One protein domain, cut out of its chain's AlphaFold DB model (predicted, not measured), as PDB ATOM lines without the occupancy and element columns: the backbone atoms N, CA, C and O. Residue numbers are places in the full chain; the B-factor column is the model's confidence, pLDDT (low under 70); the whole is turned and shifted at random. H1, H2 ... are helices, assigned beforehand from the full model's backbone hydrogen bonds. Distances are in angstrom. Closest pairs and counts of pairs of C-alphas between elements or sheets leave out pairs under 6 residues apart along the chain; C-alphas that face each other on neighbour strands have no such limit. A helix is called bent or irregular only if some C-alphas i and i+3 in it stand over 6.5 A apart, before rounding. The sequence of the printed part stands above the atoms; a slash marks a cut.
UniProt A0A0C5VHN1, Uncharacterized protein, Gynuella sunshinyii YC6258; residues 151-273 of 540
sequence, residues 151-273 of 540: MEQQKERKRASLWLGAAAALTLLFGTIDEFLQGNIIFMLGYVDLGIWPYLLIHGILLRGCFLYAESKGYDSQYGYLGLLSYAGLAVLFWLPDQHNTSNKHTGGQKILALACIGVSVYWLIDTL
ATOM      1  N   MET A 151      38.485  27.967 -38.497       85.31
ATOM      2  CA  MET A 151      37.318  27.145 -38.843       85.31
ATOM      3  C   MET A 151      37.301  25.794 -38.117       85.31
ATOM      4  O   MET A 151      36.240  25.372 -37.643       85.31
ATOM      5  N   GLU A 152      38.443  25.110 -38.012       88.69
ATOM      6  CA  GLU A 152      38.560  23.840 -37.281       88.69
ATOM      7  C   GLU A 152      38.229  24.045 -35.792       88.69
ATOM      8  O   GLU A 152      37.386  23.336 -35.235       88.69
ATOM      9  N   GLN A 153      38.765  25.104 -35.178       87.62
ATOM     10  CA  GLN A 153      38.475  25.460 -33.786       87.62
ATOM     11  C   GLN A 153      37.004  25.816 -33.562       87.62
ATOM     12  O   GLN A 153      36.395  25.378 -32.583       87.62
ATOM     13  N   GLN A 154      36.385  26.585 -34.461       90.00
ATOM     14  CA  GLN A 154      34.952  26.885 -34.366       90.00
ATOM     15  C   GLN A 154      34.100  25.612 -34.438       90.00
ATOM     16  O   GLN A 154      33.111  25.478 -33.708       90.00
ATOM     17  N   LYS A 155      34.495  24.651 -35.277       93.06
ATOM     18  CA  LYS A 155      33.829  23.351 -35.398       93.06
ATOM     19  C   LYS A 155      33.972  22.519 -34.123       93.06
ATOM     20  O   LYS A 155      32.985  21.924 -33.687       93.06
ATOM     21  N   GLU A 156      35.147  22.500 -33.501       91.94
ATOM     22  CA  GLU A 156      35.377  21.817 -32.222       91.94
ATOM     23  C   GLU A 156      34.605  22.461 -31.071       91.94
ATOM     24  O   GLU A 156      33.919  21.756 -30.331       91.94
ATOM     25  N   ARG A 157      34.593  23.796 -30.980       92.00
ATOM     26  CA  ARG A 157      33.785  24.529 -29.988       92.00
ATOM     27  C   ARG A 157      32.306  24.218 -30.120       92.00
ATOM     28  O   ARG A 157      31.646  23.961 -29.116       92.00
ATOM     29  N   LYS A 158      31.790  24.193 -31.353       94.25
ATOM     30  CA  LYS A 158      30.391  23.847 -31.629       94.25
ATOM     31  C   LYS A 158      30.071  22.406 -31.221       94.25
ATOM     32  O   LYS A 158      28.980  22.135 -30.722       94.25
ATOM     33  N   ARG A 159      31.015  21.477 -31.402       95.88
ATOM     34  CA  ARG A 159      30.879  20.095 -30.919       95.88
ATOM     35  C   ARG A 159      30.875  20.054 -29.395       95.88
ATOM     36  O   ARG A 159      29.941  19.496 -28.829       95.88
ATOM     37  N   ALA A 160      31.850  20.676 -28.737       95.81
ATOM     38  CA  ALA A 160      31.927  20.737 -27.281       95.81
ATOM     39  C   ALA A 160      30.645  21.326 -26.671       95.81
ATOM     40  O   ALA A 160      30.061  20.724 -25.772       95.81
ATOM     41  N   SER A 161      30.136  22.438 -27.217       94.62
ATOM     42  CA  SER A 161      28.885  23.047 -26.751       94.62
ATOM     43  C   SER A 161      27.672  22.140 -26.938       94.62
ATOM     44  O   SER A 161      26.770  22.162 -26.108       94.62
ATOM     45  N   LEU A 162      27.640  21.329 -28.001       96.81
ATOM     46  CA  LEU A 162      26.550  20.385 -28.243       96.81
ATOM     47  C   LEU A 162      26.562  19.242 -27.220       96.81
ATOM     48  O   LEU A 162      25.512  18.905 -26.687       96.81
ATOM     49  N   TRP A 163      27.736  18.694 -26.893       97.50
ATOM     50  CA  TRP A 163      27.877  17.655 -25.863       97.50
ATOM     51  C   TRP A 163      27.563  18.182 -24.459       97.50
ATOM     52  O   TRP A 163      26.805  17.552 -23.726       97.50
ATOM     53  N   LEU A 164      28.091  19.354 -24.097       95.88
ATOM     54  CA  LEU A 164      27.803  19.988 -22.807       95.88
ATOM     55  C   LEU A 164      26.326  20.388 -22.687       95.88
ATOM     56  O   LEU A 164      25.718  20.187 -21.639       95.88
ATOM     57  N   GLY A 165      25.734  20.901 -23.770       95.19
ATOM     58  CA  GLY A 165      24.308  21.214 -23.838       95.19
ATOM     59  C   GLY A 165      23.434  19.966 -23.712       95.19
ATOM     60  O   GLY A 165      22.463  19.984 -22.961       95.19
ATOM     61  N   ALA A 166      23.807  18.866 -24.376       96.81
ATOM     62  CA  ALA A 166      23.124  17.583 -24.240       96.81
ATOM     63  C   ALA A 166      23.216  17.038 -22.807       96.81
ATOM     64  O   ALA A 166      22.201  16.620 -22.260       96.81
ATOM     65  N   ALA A 167      24.394  17.096 -22.176       96.62
ATOM     66  CA  ALA A 167      24.561  16.693 -20.782       96.62
ATOM     67  C   ALA A 167      23.666  17.520 -19.848       96.62
ATOM     68  O   ALA A 167      22.924  16.947 -19.063       96.62
ATOM     69  N   ALA A 168      23.670  18.851 -19.976       94.12
ATOM     70  CA  ALA A 168      22.831  19.727 -19.158       94.12
ATOM     71  C   ALA A 168      21.326  19.473 -19.364       94.12
ATOM     72  O   ALA A 168      20.581  19.394 -18.390       94.12
ATOM     73  N   ALA A 169      20.883  19.305 -20.614       95.69
ATOM     74  CA  ALA A 169      19.489  19.003 -20.928       95.69
ATOM     75  C   ALA A 169      19.052  17.647 -20.356       95.69
ATOM     76  O   ALA A 169      17.960  17.544 -19.802       95.69
ATOM     77  N   LEU A 170      19.909  16.624 -20.445       96.00
ATOM     78  CA  LEU A 170      19.633  15.313 -19.862       96.00
ATOM     79  C   LEU A 170      19.653  15.352 -18.331       96.00
ATOM     80  O   LEU A 170      18.795  14.717 -17.732       96.00
ATOM     81  N   THR A 171      20.548  16.116 -17.691       93.38
ATOM     82  CA  THR A 171      20.514  16.321 -16.231       93.38
ATOM     83  C   THR A 171      19.182  16.909 -15.788       93.38
ATOM     84  O   THR A 171      18.592  16.410 -14.837       93.38
ATOM     85  N   LEU A 172      18.683  17.938 -16.482       93.00
ATOM     86  CA  LEU A 172      17.388  18.540 -16.160       93.00
ATOM     87  C   LEU A 172      16.240  17.561 -16.411       93.00
ATOM     88  O   LEU A 172      15.400  17.381 -15.540       93.00
ATOM     89  N   LEU A 173      16.230  16.889 -17.566       94.12
ATOM     90  CA  LEU A 173      15.194  15.918 -17.907       94.12
ATOM     91  C   LEU A 173      15.138  14.782 -16.881       94.12
ATOM     92  O   LEU A 173      14.089  14.546 -16.295       94.12
ATOM     93  N   PHE A 174      16.258  14.103 -16.629       92.44
ATOM     94  CA  PHE A 174      16.296  12.997 -15.677       92.44
ATOM     95  C   PHE A 174      16.103  13.460 -14.238       92.44
ATOM     96  O   PHE A 174      15.463  12.739 -13.492       92.44
ATOM     97  N   GLY A 175      16.567  14.655 -13.863       89.44
ATOM     98  CA  GLY A 175      16.258  15.245 -12.559       89.44
ATOM     99  C   GLY A 175      14.756  15.451 -12.370       89.44
ATOM    100  O   GLY A 175      14.203  14.994 -11.380       89.44
ATOM    101  N   THR A 176      14.072  16.037 -13.359       88.62
ATOM    102  CA  THR A 176      12.611  16.222 -13.297       88.62
ATOM    103  C   THR A 176      11.843  14.908 -13.344       88.62
ATOM    104  O   THR A 176      10.815  14.790 -12.691       88.62
ATOM    105  N   ILE A 177      12.319  13.916 -14.106       88.50
ATOM    106  CA  ILE A 177      11.708  12.585 -14.140       88.50
ATOM    107  C   ILE A 177      11.910  11.890 -12.794       88.50
ATOM    108  O   ILE A 177      10.955  11.316 -12.297       88.50
ATOM    109  N   ASP A 178      13.105  11.941 -12.207       84.25
ATOM    110  CA  ASP A 178      13.397  11.329 -10.908       84.25
ATOM    111  C   ASP A 178      12.546  11.963  -9.801       84.25
ATOM    112  O   ASP A 178      11.833  11.254  -9.100       84.25
ATOM    113  N   GLU A 179      12.495  13.296  -9.733       82.75
ATOM    114  CA  GLU A 179      11.645  14.032  -8.786       82.75
ATOM    115  C   GLU A 179      10.152  13.740  -9.015       82.75
ATOM    116  O   GLU A 179       9.394  13.524  -8.070       82.75
ATOM    117  N   PHE A 180       9.710  13.654 -10.274       82.94
ATOM    118  CA  PHE A 180       8.332  13.291 -10.599       82.94
ATOM    119  C   PHE A 180       8.004  11.841 -10.227       82.94
ATOM    120  O   PHE A 180       6.917  11.582  -9.720       82.94
ATOM    121  N   LEU A 181       8.918  10.898 -10.471       78.62
ATOM    122  CA  LEU A 181       8.748   9.488 -10.121       78.62
ATOM    123  C   LEU A 181       8.739   9.281  -8.606       78.62
ATOM    124  O   LEU A 181       7.985   8.439  -8.125       78.62
ATOM    125  N   GLN A 182       9.534  10.060  -7.872       71.75
ATOM    126  CA  GLN A 182       9.543  10.071  -6.411       71.75
ATOM    127  C   GLN A 182       8.255  10.694  -5.852       71.75
ATOM    128  O   GLN A 182       7.657  10.132  -4.937       71.75
ATOM    129  N   GLY A 183       7.781  11.805  -6.428       68.31
ATOM    130  CA  GLY A 183       6.637  12.555  -5.903       68.31
ATOM    131  C   GLY A 183       5.250  12.097  -6.373       68.31
ATOM    132  O   GLY A 183       4.272  12.308  -5.661       68.31
ATOM    133  N   ASN A 184       5.116  11.499  -7.563       65.12
ATOM    134  CA  ASN A 184       3.816  11.226  -8.183       65.12
ATOM    135  C   ASN A 184       3.719   9.818  -8.814       65.12
ATOM    136  O   ASN A 184       4.205   9.535  -9.907       65.12
ATOM    137  N   ILE A 185       2.903   8.968  -8.182       50.78
ATOM    138  CA  ILE A 185       1.991   8.011  -8.846       50.78
ATOM    139  C   ILE A 185       2.595   6.707  -9.425       50.78
ATOM    140  O   ILE A 185       1.862   5.716  -9.499       50.78
ATOM    141  N   ILE A 186       3.892   6.578  -9.733       51.84
ATOM    142  CA  ILE A 186       4.446   5.316 -10.305       51.84
ATOM    143  C   ILE A 186       4.968   4.345  -9.232       51.84
ATOM    144  O   ILE A 186       6.013   3.720  -9.368       51.84
ATOM    145  N   PHE A 187       4.208   4.166  -8.154       51.09
ATOM    146  CA  PHE A 187       4.474   3.105  -7.174       51.09
ATOM    147  C   PHE A 187       3.694   1.815  -7.488       51.09
ATOM    148  O   PHE A 187       4.133   0.711  -7.179       51.09
ATOM    149  N   MET A 188       2.554   1.934  -8.184       53.69
ATOM    150  CA  MET A 188       1.699   0.800  -8.578       53.69
ATOM    151  C   MET A 188       2.369  -0.179  -9.557       53.69
ATOM    152  O   MET A 188       1.954  -1.330  -9.642       53.69
ATOM    153  N   LEU A 189       3.385   0.258 -10.307       54.66
ATOM    154  CA  LEU A 189       4.044  -0.554 -11.341       54.66
ATOM    155  C   LEU A 189       5.292  -1.304 -10.852       54.66
ATOM    156  O   LEU A 189       5.960  -1.955 -11.652       54.66
ATOM    157  N   GLY A 190       5.564  -1.276  -9.545       54.19
ATOM    158  CA  GLY A 190       6.772  -1.849  -8.969       54.19
ATOM    159  C   GLY A 190       7.944  -0.883  -9.106       54.19
ATOM    160  O   GLY A 190       8.242  -0.398 -10.191       54.19
ATOM    161  N   TYR A 191       8.564  -0.597  -7.968       59.09
ATOM    162  CA  TYR A 191       9.749   0.224  -7.737       59.09
ATOM    163  C   TYR A 191      10.724   0.312  -8.919       59.09
ATOM    164  O   TYR A 191      11.650  -0.488  -9.042       59.09
ATOM    165  N   VAL A 192      10.550   1.320  -9.773       60.84
ATOM    166  CA  VAL A 192      11.589   1.699 -10.732       60.84
ATOM    167  C   VAL A 192      12.426   2.784 -10.074       60.84
ATOM    168  O   VAL A 192      12.237   3.970 -10.329       60.84
ATOM    169  N   ASP A 193      13.356   2.375  -9.210       66.25
ATOM    170  CA  ASP A 193      14.504   3.227  -8.917       66.25
ATOM    171  C   ASP A 193      15.319   3.281 -10.215       66.25
ATOM    172  O   ASP A 193      15.918   2.285 -10.639       66.25
ATOM    173  N   LEU A 194      15.295   4.435 -10.893       74.00
ATOM    174  CA  LEU A 194      16.148   4.700 -12.057       74.00
ATOM    175  C   LEU A 194      17.624   4.417 -11.727       74.00
ATOM    176  O   LEU A 194      18.429   4.130 -12.621       74.00
ATOM    177  N   GLY A 195      17.962   4.443 -10.436       79.31
ATOM    178  CA  GLY A 195      19.253   4.105  -9.898       79.31
ATOM    179  C   GLY A 195      20.297   5.121 -10.321       79.31
ATOM    180  O   GLY A 195      20.022   6.221 -10.800       79.31
ATOM    181  N   ILE A 196      21.557   4.735 -10.172       84.31
ATOM    182  CA  ILE A 196      22.682   5.601 -10.534       84.31
ATOM    183  C   ILE A 196      22.956   5.625 -12.052       84.31
ATOM    184  O   ILE A 196      23.711   6.467 -12.537       84.31
ATOM    185  N   TRP A 197      22.344   4.725 -12.828       89.94
ATOM    186  CA  TRP A 197      22.701   4.486 -14.231       89.94
ATOM    187  C   TRP A 197      22.481   5.683 -15.170       89.94
ATOM    188  O   TRP A 197      23.416   6.005 -15.911       89.94
ATOM    189  N   PRO A 198      21.328   6.384 -15.157       92.19
ATOM    190  CA  PRO A 198      21.140   7.566 -15.997       92.19
ATOM    191  C   PRO A 198      22.162   8.657 -15.680       92.19
ATOM    192  O   PRO A 198      22.728   9.258 -16.591       92.19
ATOM    193  N   TYR A 199      22.478   8.852 -14.398       90.19
ATOM    194  CA  TYR A 199      23.470   9.827 -13.955       90.19
ATOM    195  C   TYR A 199      24.886   9.460 -14.412       90.19
ATOM    196  O   TYR A 199      25.622  10.343 -14.845       90.19
ATOM    197  N   LEU A 200      25.258   8.172 -14.407       93.06
ATOM    198  CA  LEU A 200      26.533   7.710 -14.976       93.06
ATOM    199  C   LEU A 200      26.613   7.968 -16.486       93.06
ATOM    200  O   LEU A 200      27.656   8.397 -16.983       93.06
ATOM    201  N   LEU A 201      25.516   7.755 -17.216       95.56
ATOM    202  CA  LEU A 201      25.450   8.026 -18.653       95.56
ATOM    203  C   LEU A 201      25.588   9.527 -18.939       95.56
ATOM    204  O   LEU A 201      26.404   9.923 -19.775       95.56
ATOM    205  N   ILE A 202      24.847  10.366 -18.213       95.94
ATOM    206  CA  ILE A 202      24.938  11.830 -18.293       95.94
ATOM    207  C   ILE A 202      26.359  12.295 -17.974       95.94
ATOM    208  O   ILE A 202      26.913  13.128 -18.691       95.94
ATOM    209  N   HIS A 203      26.978  11.721 -16.942       95.56
ATOM    210  CA  HIS A 203      28.348  12.034 -16.568       95.56
ATOM    211  C   HIS A 203      29.347  11.633 -17.664       95.56
ATOM    212  O   HIS A 203      30.265  12.394 -17.959       95.56
ATOM    213  N   GLY A 204      29.134  10.507 -18.351       97.31
ATOM    214  CA  GLY A 204      29.920  10.125 -19.527       97.31
ATOM    215  C   GLY A 204      29.813  11.131 -20.684       97.31
ATOM    216  O   GLY A 204      30.824  11.490 -21.292       97.31
ATOM    217  N   ILE A 205      28.606  11.641 -20.961       97.62
ATOM    218  CA  ILE A 205      28.363  12.690 -21.972       97.62
ATOM    219  C   ILE A 205      29.042  14.004 -21.558       97.62
ATOM    220  O   ILE A 205      29.717  14.634 -22.378       97.62
ATOM    221  N   LEU A 206      28.911  14.394 -20.287       97.38
ATOM    222  CA  LEU A 206      29.560  15.574 -19.713       97.38
ATOM    223  C   LEU A 206      31.083  15.479 -19.836       97.38
ATOM    224  O   LEU A 206      31.722  16.424 -20.298       97.38
ATOM    225  N   LEU A 207      31.655  14.329 -19.473       97.50
ATOM    226  CA  LEU A 207      33.084  14.058 -19.552       97.50
ATOM    227  C   LEU A 207      33.574  14.199 -20.996       97.50
ATOM    228  O   LEU A 207      34.536  14.924 -21.251       97.50
ATOM    229  N   ARG A 208      32.868  13.606 -21.970       97.69
ATOM    230  CA  ARG A 208      33.187  13.771 -23.399       97.69
ATOM    231  C   ARG A 208      33.128  15.236 -23.840       97.69
ATOM    232  O   ARG A 208      33.998  15.672 -24.593       97.69
ATOM    233  N   GLY A 209      32.142  15.992 -23.357       97.44
ATOM    234  CA  GLY A 209      32.048  17.435 -23.575       97.44
ATOM    235  C   GLY A 209      33.243  18.199 -23.004       97.44
ATOM    236  O   GLY A 209      33.775  19.076 -23.679       97.44
ATOM    237  N   CYS A 210      33.718  17.824 -21.812       97.56
ATOM    238  CA  CYS A 210      34.890  18.422 -21.167       97.56
ATOM    239  C   CYS A 210      36.187  18.167 -21.950       97.56
ATOM    240  O   CYS A 210      36.967  19.101 -22.127       97.56
ATOM    241  N   PHE A 211      36.394  16.951 -22.472       97.88
ATOM    242  CA  PHE A 211      37.532  16.631 -23.348       97.88
ATOM    243  C   PHE A 211      37.563  17.523 -24.594       97.88
ATOM    244  O   PHE A 211      38.554  18.204 -24.841       97.88
ATOM    245  N   LEU A 212      36.447  17.586 -25.329       96.50
ATOM    246  CA  LEU A 212      36.342  18.417 -26.533       96.50
ATOM    247  C   LEU A 212      36.478  19.912 -26.212       96.50
ATOM    248  O   LEU A 212      37.002  20.681 -27.014       96.50
ATOM    249  N   TYR A 213      36.001  20.342 -25.042       96.75
ATOM    250  CA  TYR A 213      36.112  21.733 -24.621       96.75
ATOM    251  C   TYR A 213      37.558  22.124 -24.293       96.75
ATOM    252  O   TYR A 213      37.994  23.199 -24.708       96.75
ATOM    253  N   ALA A 214      38.301  21.255 -23.600       97.00
ATOM    254  CA  ALA A 214      39.719  21.452 -23.309       97.00
ATOM    255  C   ALA A 214      40.554  21.544 -24.600       97.00
ATOM    256  O   ALA A 214      41.299  22.512 -24.767       97.00
ATOM    257  N   GLU A 215      40.341  20.612 -25.539       95.88
ATOM    258  CA  GLU A 215      40.981  20.619 -26.865       95.88
ATOM    259  C   GLU A 215      40.671  21.920 -27.623       95.88
ATOM    260  O   GLU A 215      41.580  22.596 -28.098       95.88
ATOM    261  N   SER A 216      39.412  22.376 -27.608       94.31
ATOM    262  CA  SER A 216      38.991  23.606 -28.302       94.31
ATOM    263  C   SER A 216      39.583  24.917 -27.744       94.31
ATOM    264  O   SER A 216      39.443  25.987 -28.358       94.31
ATOM    265  N   LYS A 217      40.198  24.851 -26.554       93.88
ATOM    266  CA  LYS A 217      40.943  25.940 -25.901       93.88
ATOM    267  C   LYS A 217      42.461  25.821 -26.087       93.88
ATOM    268  O   LYS A 217      43.191  26.672 -25.577       93.88
ATOM    269  N   GLY A 218      42.930  24.783 -26.776       94.81
ATOM    270  CA  GLY A 218      44.347  24.515 -27.011       94.81
ATOM    271  C   GLY A 218      45.059  23.808 -25.862       94.81
ATOM    272  O   GLY A 218      46.282  23.845 -25.805       94.81
ATOM    273  N   TYR A 219      44.326  23.187 -24.933       96.75
ATOM    274  CA  TYR A 219      44.928  22.342 -23.899       96.75
ATOM    275  C   TYR A 219      44.987  20.885 -24.347       96.75
ATOM    276  O   TYR A 219      44.155  20.430 -25.133       96.75
ATOM    277  N   ASP A 220      45.924  20.133 -23.768       96.62
ATOM    278  CA  ASP A 220      45.960  18.683 -23.923       96.62
ATOM    279  C   ASP A 220      44.650  18.048 -23.447       96.62
ATOM    280  O   ASP A 220      44.049  18.463 -22.450       96.62
ATOM    281  N   SER A 221      44.253  16.963 -24.111       94.81
ATOM    282  CA  SER A 221      43.044  16.203 -23.781       94.81
ATOM    283  C   SER A 221      43.008  15.743 -22.317       94.81
ATOM    284  O   SER A 221      41.931  15.591 -21.751       94.81
ATOM    285  N   GLN A 222      44.158  15.615 -21.644       96.50
ATOM    286  CA  GLN A 222      44.248  15.285 -20.217       96.50
ATOM    287  C   GLN A 222      43.508  16.279 -19.307       96.50
ATOM    288  O   GLN A 222      42.961  15.874 -18.284       96.50
ATOM    289  N   TYR A 223      43.409  17.558 -19.683       97.12
ATOM    290  CA  TYR A 223      42.606  18.527 -18.928       97.12
ATOM    291  C   TYR A 223      41.106  18.187 -18.962       97.12
ATOM    292  O   TYR A 223      40.363  18.589 -18.070       97.12
ATOM    293  N   GLY A 224      40.664  17.375 -19.927       95.38
ATOM    294  CA  GLY A 224      39.323  16.799 -19.969       95.38
ATOM    295  C   GLY A 224      38.994  15.902 -18.771       95.38
ATOM    296  O   GLY A 224      37.824  15.829 -18.394       95.38
ATOM    297  N   TYR A 225      39.994  15.303 -18.102       97.50
ATOM    298  CA  TYR A 225      39.782  14.520 -16.875       97.50
ATOM    299  C   TYR A 225      39.251  15.355 -15.710       97.50
ATOM    300  O   TYR A 225      38.658  14.786 -14.795       97.50
ATOM    301  N   LEU A 226      39.368  16.689 -15.757       95.81
ATOM    302  CA  LEU A 226      38.673  17.558 -14.804       95.81
ATOM    303  C   LEU A 226      37.164  17.287 -14.808       95.81
ATOM    304  O   LEU A 226      36.542  17.382 -13.757       95.81
ATOM    305  N   GLY A 227      36.588  16.846 -15.932       94.75
ATOM    306  CA  GLY A 227      35.186  16.443 -16.024       94.75
ATOM    307  C   GLY A 227      34.772  15.305 -15.078       94.75
ATOM    308  O   GLY A 227      33.584  15.188 -14.799       94.75
ATOM    309  N   LEU A 228      35.711  14.525 -14.516       95.75
ATOM    310  CA  LEU A 228      35.423  13.549 -13.451       95.75
ATOM    311  C   LEU A 228      34.903  14.225 -12.171       95.75
ATOM    312  O   LEU A 228      34.131  13.634 -11.424       95.75
ATOM    313  N   LEU A 229      35.267  15.491 -11.949       94.88
ATOM    314  CA  LEU A 229      34.718  16.339 -10.884       94.88
ATOM    315  C   LEU A 229      33.386  16.999 -11.291       94.88
ATOM    316  O   LEU A 229      32.939  17.953 -10.653       94.88
ATOM    317  N   SER A 230      32.746  16.522 -12.364       94.69
ATOM    318  CA  SER A 230      31.452  16.995 -12.857       94.69
ATOM    319  C   SER A 230      31.446  18.516 -13.110       94.69
ATOM    320  O   SER A 230      32.379  19.063 -13.708       94.69
ATOM    321  N   TYR A 231      30.406  19.224 -12.664       94.25
ATOM    322  CA  TYR A 231      30.255  20.670 -12.825       94.25
ATOM    323  C   TYR A 231      31.374  21.489 -12.164       94.25
ATOM    324  O   TYR A 231      31.734  22.539 -12.698       94.25
ATOM    325  N   ALA A 232      31.979  21.013 -11.070       95.69
ATOM    326  CA  ALA A 232      33.128  21.685 -10.459       95.69
ATOM    327  C   ALA A 232      34.345  21.664 -11.398       95.69
ATOM    328  O   ALA A 232      35.008  22.681 -11.596       95.69
ATOM    329  N   GLY A 233      34.587  20.528 -12.056       96.12
ATOM    330  CA  GLY A 233      35.616  20.401 -13.086       96.12
ATOM    331  C   GLY A 233      35.359  21.269 -14.314       96.12
ATOM    332  O   GLY A 233      36.260  21.949 -14.807       96.12
ATOM    333  N   LEU A 234      34.105  21.306 -14.773       96.56
ATOM    334  CA  LEU A 234      33.688  22.175 -15.873       96.56
ATOM    335  C   LEU A 234      33.893  23.666 -15.537       96.56
ATOM    336  O   LEU A 234      34.321  24.437 -16.395       96.56
ATOM    337  N   ALA A 235      33.656  24.076 -14.288       96.69
ATOM    338  CA  ALA A 235      33.916  25.443 -13.842       96.69
ATOM    339  C   ALA A 235      35.404  25.818 -13.938       96.69
ATOM    340  O   ALA A 235      35.736  26.904 -14.417       96.69
ATOM    341  N   VAL A 236      36.303  24.902 -13.558       96.56
ATOM    342  CA  VAL A 236      37.755  25.085 -13.730       96.56
ATOM    343  C   VAL A 236      38.098  25.241 -15.212       96.56
ATOM    344  O   VAL A 236      38.809  26.176 -15.580       96.56
ATOM    345  N   LEU A 237      37.531  24.396 -16.080       95.75
ATOM    346  CA  LEU A 237      37.729  24.501 -17.528       95.75
ATOM    347  C   LEU A 237      37.242  25.841 -18.092       95.75
ATOM    348  O   LEU A 237      37.885  26.385 -18.991       95.75
ATOM    349  N   PHE A 238      36.152  26.417 -17.580       95.12
ATOM    350  CA  PHE A 238      35.712  27.754 -17.994       95.12
ATOM    351  C   PHE A 238      36.689  28.856 -17.595       95.12
ATOM    352  O   PHE A 238      36.877  29.792 -18.377       95.12
ATOM    353  N   TRP A 239      37.352  28.727 -16.445       94.69
ATOM    354  CA  TRP A 239      38.363  29.683 -15.997       94.69
ATOM    355  C   TRP A 239      39.701  29.581 -16.716       94.69
ATOM    356  O   TRP A 239      40.428  30.571 -16.740       94.69
ATOM    357  N   LEU A 240      40.022  28.440 -17.328       94.25
ATOM    358  CA  LEU A 240      41.259  28.324 -18.093       94.25
ATOM    359  C   LEU A 240      41.286  29.337 -19.256       94.25
ATOM    360  O   LEU A 240      40.295  29.437 -19.996       94.25
ATOM    361  N   PRO A 241      42.384  30.091 -19.440       92.31
ATOM    362  CA  PRO A 241      42.521  31.028 -20.552       92.31
ATOM    363  C   PRO A 241      42.560  30.281 -21.887       92.31
ATOM    364  O   PRO A 241      43.043  29.157 -21.956       92.31
ATOM    365  N   ASP A 242      42.038  30.885 -22.946       92.94
ATOM    366  CA  ASP A 242      42.038  30.306 -24.293       92.94
ATOM    367  C   ASP A 242      43.422  30.484 -24.936       92.94
ATOM    368  O   ASP A 242      43.811  31.612 -25.234       92.94
ATOM    369  N   GLN A 243      44.179  29.397 -25.138       92.81
ATOM    370  CA  GLN A 243      45.551  29.486 -25.659       92.81
ATOM    371  C   GLN A 243      45.596  29.969 -27.113       92.81
ATOM    372  O   GLN A 243      46.604  30.519 -27.557       92.81
ATOM    373  N   HIS A 244      44.501  29.790 -27.854       87.75
ATOM    374  CA  HIS A 244      44.411  30.197 -29.251       87.75
ATOM    375  C   HIS A 244      44.080  31.680 -29.424       87.75
ATOM    376  O   HIS A 244      44.359  32.253 -30.476       87.75
ATOM    377  N   ASN A 245      43.529  32.331 -28.396       84.62
ATOM    378  CA  ASN A 245      43.121  33.725 -28.473       84.62
ATOM    379  C   ASN A 245      44.046  34.620 -27.639       84.62
ATOM    380  O   ASN A 245      43.857  34.815 -26.440       84.62
ATOM    381  N   THR A 246      45.038  35.222 -28.299       76.94
ATOM    382  CA  THR A 246      46.000  36.149 -27.669       76.94
ATOM    383  C   THR A 246      45.336  37.412 -27.110       76.94
ATOM    384  O   THR A 246      45.866  38.045 -26.193       76.94
ATOM    385  N   SER A 247      44.133  37.756 -27.589       74.62
ATOM    386  CA  SER A 247      43.246  38.710 -26.926       74.62
ATOM    387  C   SER A 247      42.614  38.021 -25.716       74.62
ATOM    388  O   SER A 247      41.468  37.577 -25.750       74.62
ATOM    389  N   ASN A 248      43.378  37.985 -24.624       60.69
ATOM    390  CA  ASN A 248      43.104  37.320 -23.345       60.69
ATOM    391  C   ASN A 248      41.878  37.874 -22.569       60.69
ATOM    392  O   ASN A 248      41.779  37.780 -21.344       60.69
ATOM    393  N   LYS A 249      40.929  38.518 -23.258       71.81
ATOM    394  CA  LYS A 249      39.672  38.982 -22.681       71.81
ATOM    395  C   LYS A 249      38.737  37.788 -22.551       71.81
ATOM    396  O   LYS A 249      37.966  37.492 -23.461       71.81
ATOM    397  N   HIS A 250      38.773  37.140 -21.388       65.38
ATOM    398  CA  HIS A 250      37.667  36.293 -20.954       65.38
ATOM    399  C   HIS A 250      36.352  37.036 -21.185       65.38
ATOM    400  O   HIS A 250      36.143  38.133 -20.657       65.38
ATOM    401  N   THR A 251      35.461  36.435 -21.965       77.12
ATOM    402  CA  THR A 251      34.108  36.953 -22.110       77.12
ATOM    403  C   THR A 251      33.421  36.836 -20.752       77.12
ATOM    404  O   THR A 251      33.482  35.790 -20.103       77.12
ATOM    405  N   GLY A 252      32.788  37.917 -20.283       85.56
ATOM    406  CA  GLY A 252      32.127  37.941 -18.970       85.56
ATOM    407  C   GLY A 252      31.164  36.764 -18.762       85.56
ATOM    408  O   GLY A 252      31.065  36.243 -17.654       85.56
ATOM    409  N   GLY A 253      30.558  36.264 -19.846       89.94
ATOM    410  CA  GLY A 253      29.684  35.090 -19.833       89.94
ATOM    411  C   GLY A 253      30.340  33.800 -19.327       89.94
ATOM    412  O   GLY A 253      29.711  33.079 -18.562       89.94
ATOM    413  N   GLN A 254      31.606  33.516 -19.666       88.38
ATOM    414  CA  GLN A 254      32.278  32.288 -19.205       88.38
ATOM    415  C   GLN A 254      32.495  32.287 -17.689       88.38
ATOM    416  O   GLN A 254      32.316  31.260 -17.039       88.38
ATOM    417  N   LYS A 255      32.830  33.447 -17.111       90.50
ATOM    418  CA  LYS A 255      33.005  33.590 -15.658       90.50
ATOM    419  C   LYS A 255      31.685  33.410 -14.912       90.50
ATOM    420  O   LYS A 255      31.665  32.768 -13.871       90.50
ATOM    421  N   ILE A 256      30.594  33.949 -15.459       92.88
ATOM    422  CA  ILE A 256      29.252  33.778 -14.889       92.88
ATOM    423  C   ILE A 256      28.852  32.298 -14.918       92.88
ATOM    424  O   ILE A 256      28.392  31.780 -13.904       92.88
ATOM    425  N   LEU A 257      29.092  31.599 -16.035       91.69
ATOM    426  CA  LEU A 257      28.788  30.170 -16.138       91.69
ATOM    427  C   LEU A 257      29.613  29.334 -15.149       91.69
ATOM    428  O   LEU A 257      29.070  28.453 -14.494       91.69
ATOM    429  N   ALA A 258      30.907  29.642 -14.997       93.50
ATOM    430  CA  ALA A 258      31.778  28.978 -14.027       93.50
ATOM    431  C   ALA A 258      31.254  29.133 -12.592       93.50
ATOM    432  O   ALA A 258      31.135  28.147 -11.867       93.50
ATOM    433  N   LEU A 259      30.885  30.357 -12.200       94.12
ATOM    434  CA  LEU A 259      30.307  30.632 -10.883       94.12
ATOM    435  C   LEU A 259      28.975  29.903 -10.676       94.12
ATOM    436  O   LEU A 259      28.748  29.368  -9.595       94.12
ATOM    437  N   ALA A 260      28.123  29.828 -11.703       93.25
ATOM    438  CA  ALA A 260      26.876  29.068 -11.640       93.25
ATOM    439  C   ALA A 260      27.135  27.565 -11.432       93.25
ATOM    440  O   ALA A 260      26.529  26.958 -10.552       93.25
ATOM    441  N   CYS A 261      28.080  26.973 -12.171       93.25
ATOM    442  CA  CYS A 261      28.472  25.572 -11.993       93.25
ATOM    443  C   CYS A 261      29.007  25.290 -10.580       93.25
ATOM    444  O   CYS A 261      28.670  24.259  -9.996       93.25
ATOM    445  N   ILE A 262      29.801  26.205 -10.013       93.88
ATOM    446  CA  ILE A 262      30.284  26.098  -8.627       93.88
ATOM    447  C   ILE A 262      29.120  26.187  -7.646       93.88
ATOM    448  O   ILE A 262      29.013  25.334  -6.773       93.88
ATOM    449  N   GLY A 263      28.234  27.174  -7.805       93.25
ATOM    450  CA  GLY A 263      27.071  27.357  -6.938       93.25
ATOM    451  C   GLY A 263      26.179  26.118  -6.897       93.25
ATOM    452  O   GLY A 263      25.855  25.640  -5.814       93.25
ATOM    453  N   VAL A 264      25.868  25.542  -8.064       90.44
ATOM    454  CA  VAL A 264      25.098  24.291  -8.169       90.44
ATOM    455  C   VAL A 264      25.839  23.128  -7.509       90.44
ATOM    456  O   VAL A 264      25.237  22.385  -6.745       90.44
ATOM    457  N   SER A 265      27.148  22.989  -7.749       91.44
ATOM    458  CA  SER A 265      27.944  21.901  -7.157       91.44
ATOM    459  C   SER A 265      27.991  21.983  -5.630       91.44
ATOM    460  O   SER A 265      27.851  20.969  -4.957       91.44
ATOM    461  N   VAL A 266      28.179  23.189  -5.081       92.75
ATOM    462  CA  VAL A 266      28.224  23.427  -3.631       92.75
ATOM    463  C   VAL A 266      26.856  23.193  -3.004       92.75
ATOM    464  O   VAL A 266      26.783  22.509  -1.989       92.75
ATOM    465  N   TYR A 267      25.787  23.712  -3.612       93.06
ATOM    466  CA  TYR A 267      24.419  23.477  -3.150       93.06
ATOM    467  C   TYR A 267      24.115  21.978  -3.078       93.06
ATOM    468  O   TYR A 267      23.743  21.479  -2.022       93.06
ATOM    469  N   TRP A 268      24.367  21.253  -4.171       88.69
ATOM    470  CA  TRP A 268      24.072  19.826  -4.256       88.69
ATOM    471  C   TRP A 268      24.917  18.999  -3.283       88.69
ATOM    472  O   TRP A 268      24.420  18.046  -2.689       88.69
ATOM    473  N   LEU A 269      26.179  19.386  -3.065       89.06
ATOM    474  CA  LEU A 269      27.045  18.745  -2.079       89.06
ATOM    475  C   LEU A 269      26.542  18.963  -0.647       89.06
ATOM    476  O   LEU A 269      26.498  18.007   0.117       89.06
ATOM    477  N   ILE A 270      26.173  20.195  -0.279       91.12
ATOM    478  CA  ILE A 270      25.657  20.511   1.062       91.12
ATOM    479  C   ILE A 270      24.353  19.758   1.320       91.12
ATOM    480  O   ILE A 270      24.216  19.139   2.370       91.12
ATOM    481  N   ASP A 271      23.436  19.781   0.356       86.62
ATOM    482  CA  ASP A 271      22.148  19.093   0.425       86.62
ATOM    483  C   ASP A 271      22.330  17.572   0.582       86.62
ATOM    484  O   ASP A 271      21.852  16.969   1.542       86.62
ATOM    485  N   THR A 272      23.159  16.965  -0.276       85.12
ATOM    486  CA  THR A 272      23.445  15.521  -0.230       85.12
ATOM    487  C   THR A 272      24.130  15.113   1.076       85.12
ATOM    488  O   THR A 272      23.774  14.094   1.666       85.12
ATOM    489  N   LEU A 273      25.123  15.885   1.540       88.75
ATOM    490  CA  LEU A 273      25.823  15.596   2.794       88.75
ATOM    491  C   LEU A 273      24.915  15.792   4.010       88.75
ATOM    492  O   LEU A 273      24.995  14.997   4.939       88.75
TER     493      LEU A 273
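What this domain is: This is residues 151 to 273 of the 540 residues of an uncharacterized protein of Gynuella sunshinyii YC6258 (UniProt A0A0C5VHN1). Four helices pack in turn: H1 beside H2, bent H3 on H2, H4 on H3b. The 123 printed residues, all helix in class, span 59 by 29 by 22 A. The whole is only just loose, radius of gyration of the C-alphas 16.7 A.

How they stand to each other: H1, residues 151 to 183, and H2, 197 to 215, form a hairpin, C-alphas 163 and 209 closest, 4.8 A. H3, residues 221 to 239, one helix by hydrogen bonds, is bent: C-alphas 228 and 231 are 8.8 A apart. H3a, to 228, forms a hairpin with H2; H3b, from 231, with H4, residues 252 to 273. Every O i to N i+4 pair is within hydrogen-bond range but in H3a: 0 of 4, with 5 of 5 O i to N i+3.

Where its parts are: H1 runs 47.3 A from C-alpha 151 (37.318, 27.145, -38.843), H4 31.8 A to C-alpha 273 (25.823, 15.596, 2.794).

The domain as a whole: The printed part has no cut; links 184 to 196 and 240 to 251 are long. pLDDT is under 70 at 183 to 193, 248 and 250.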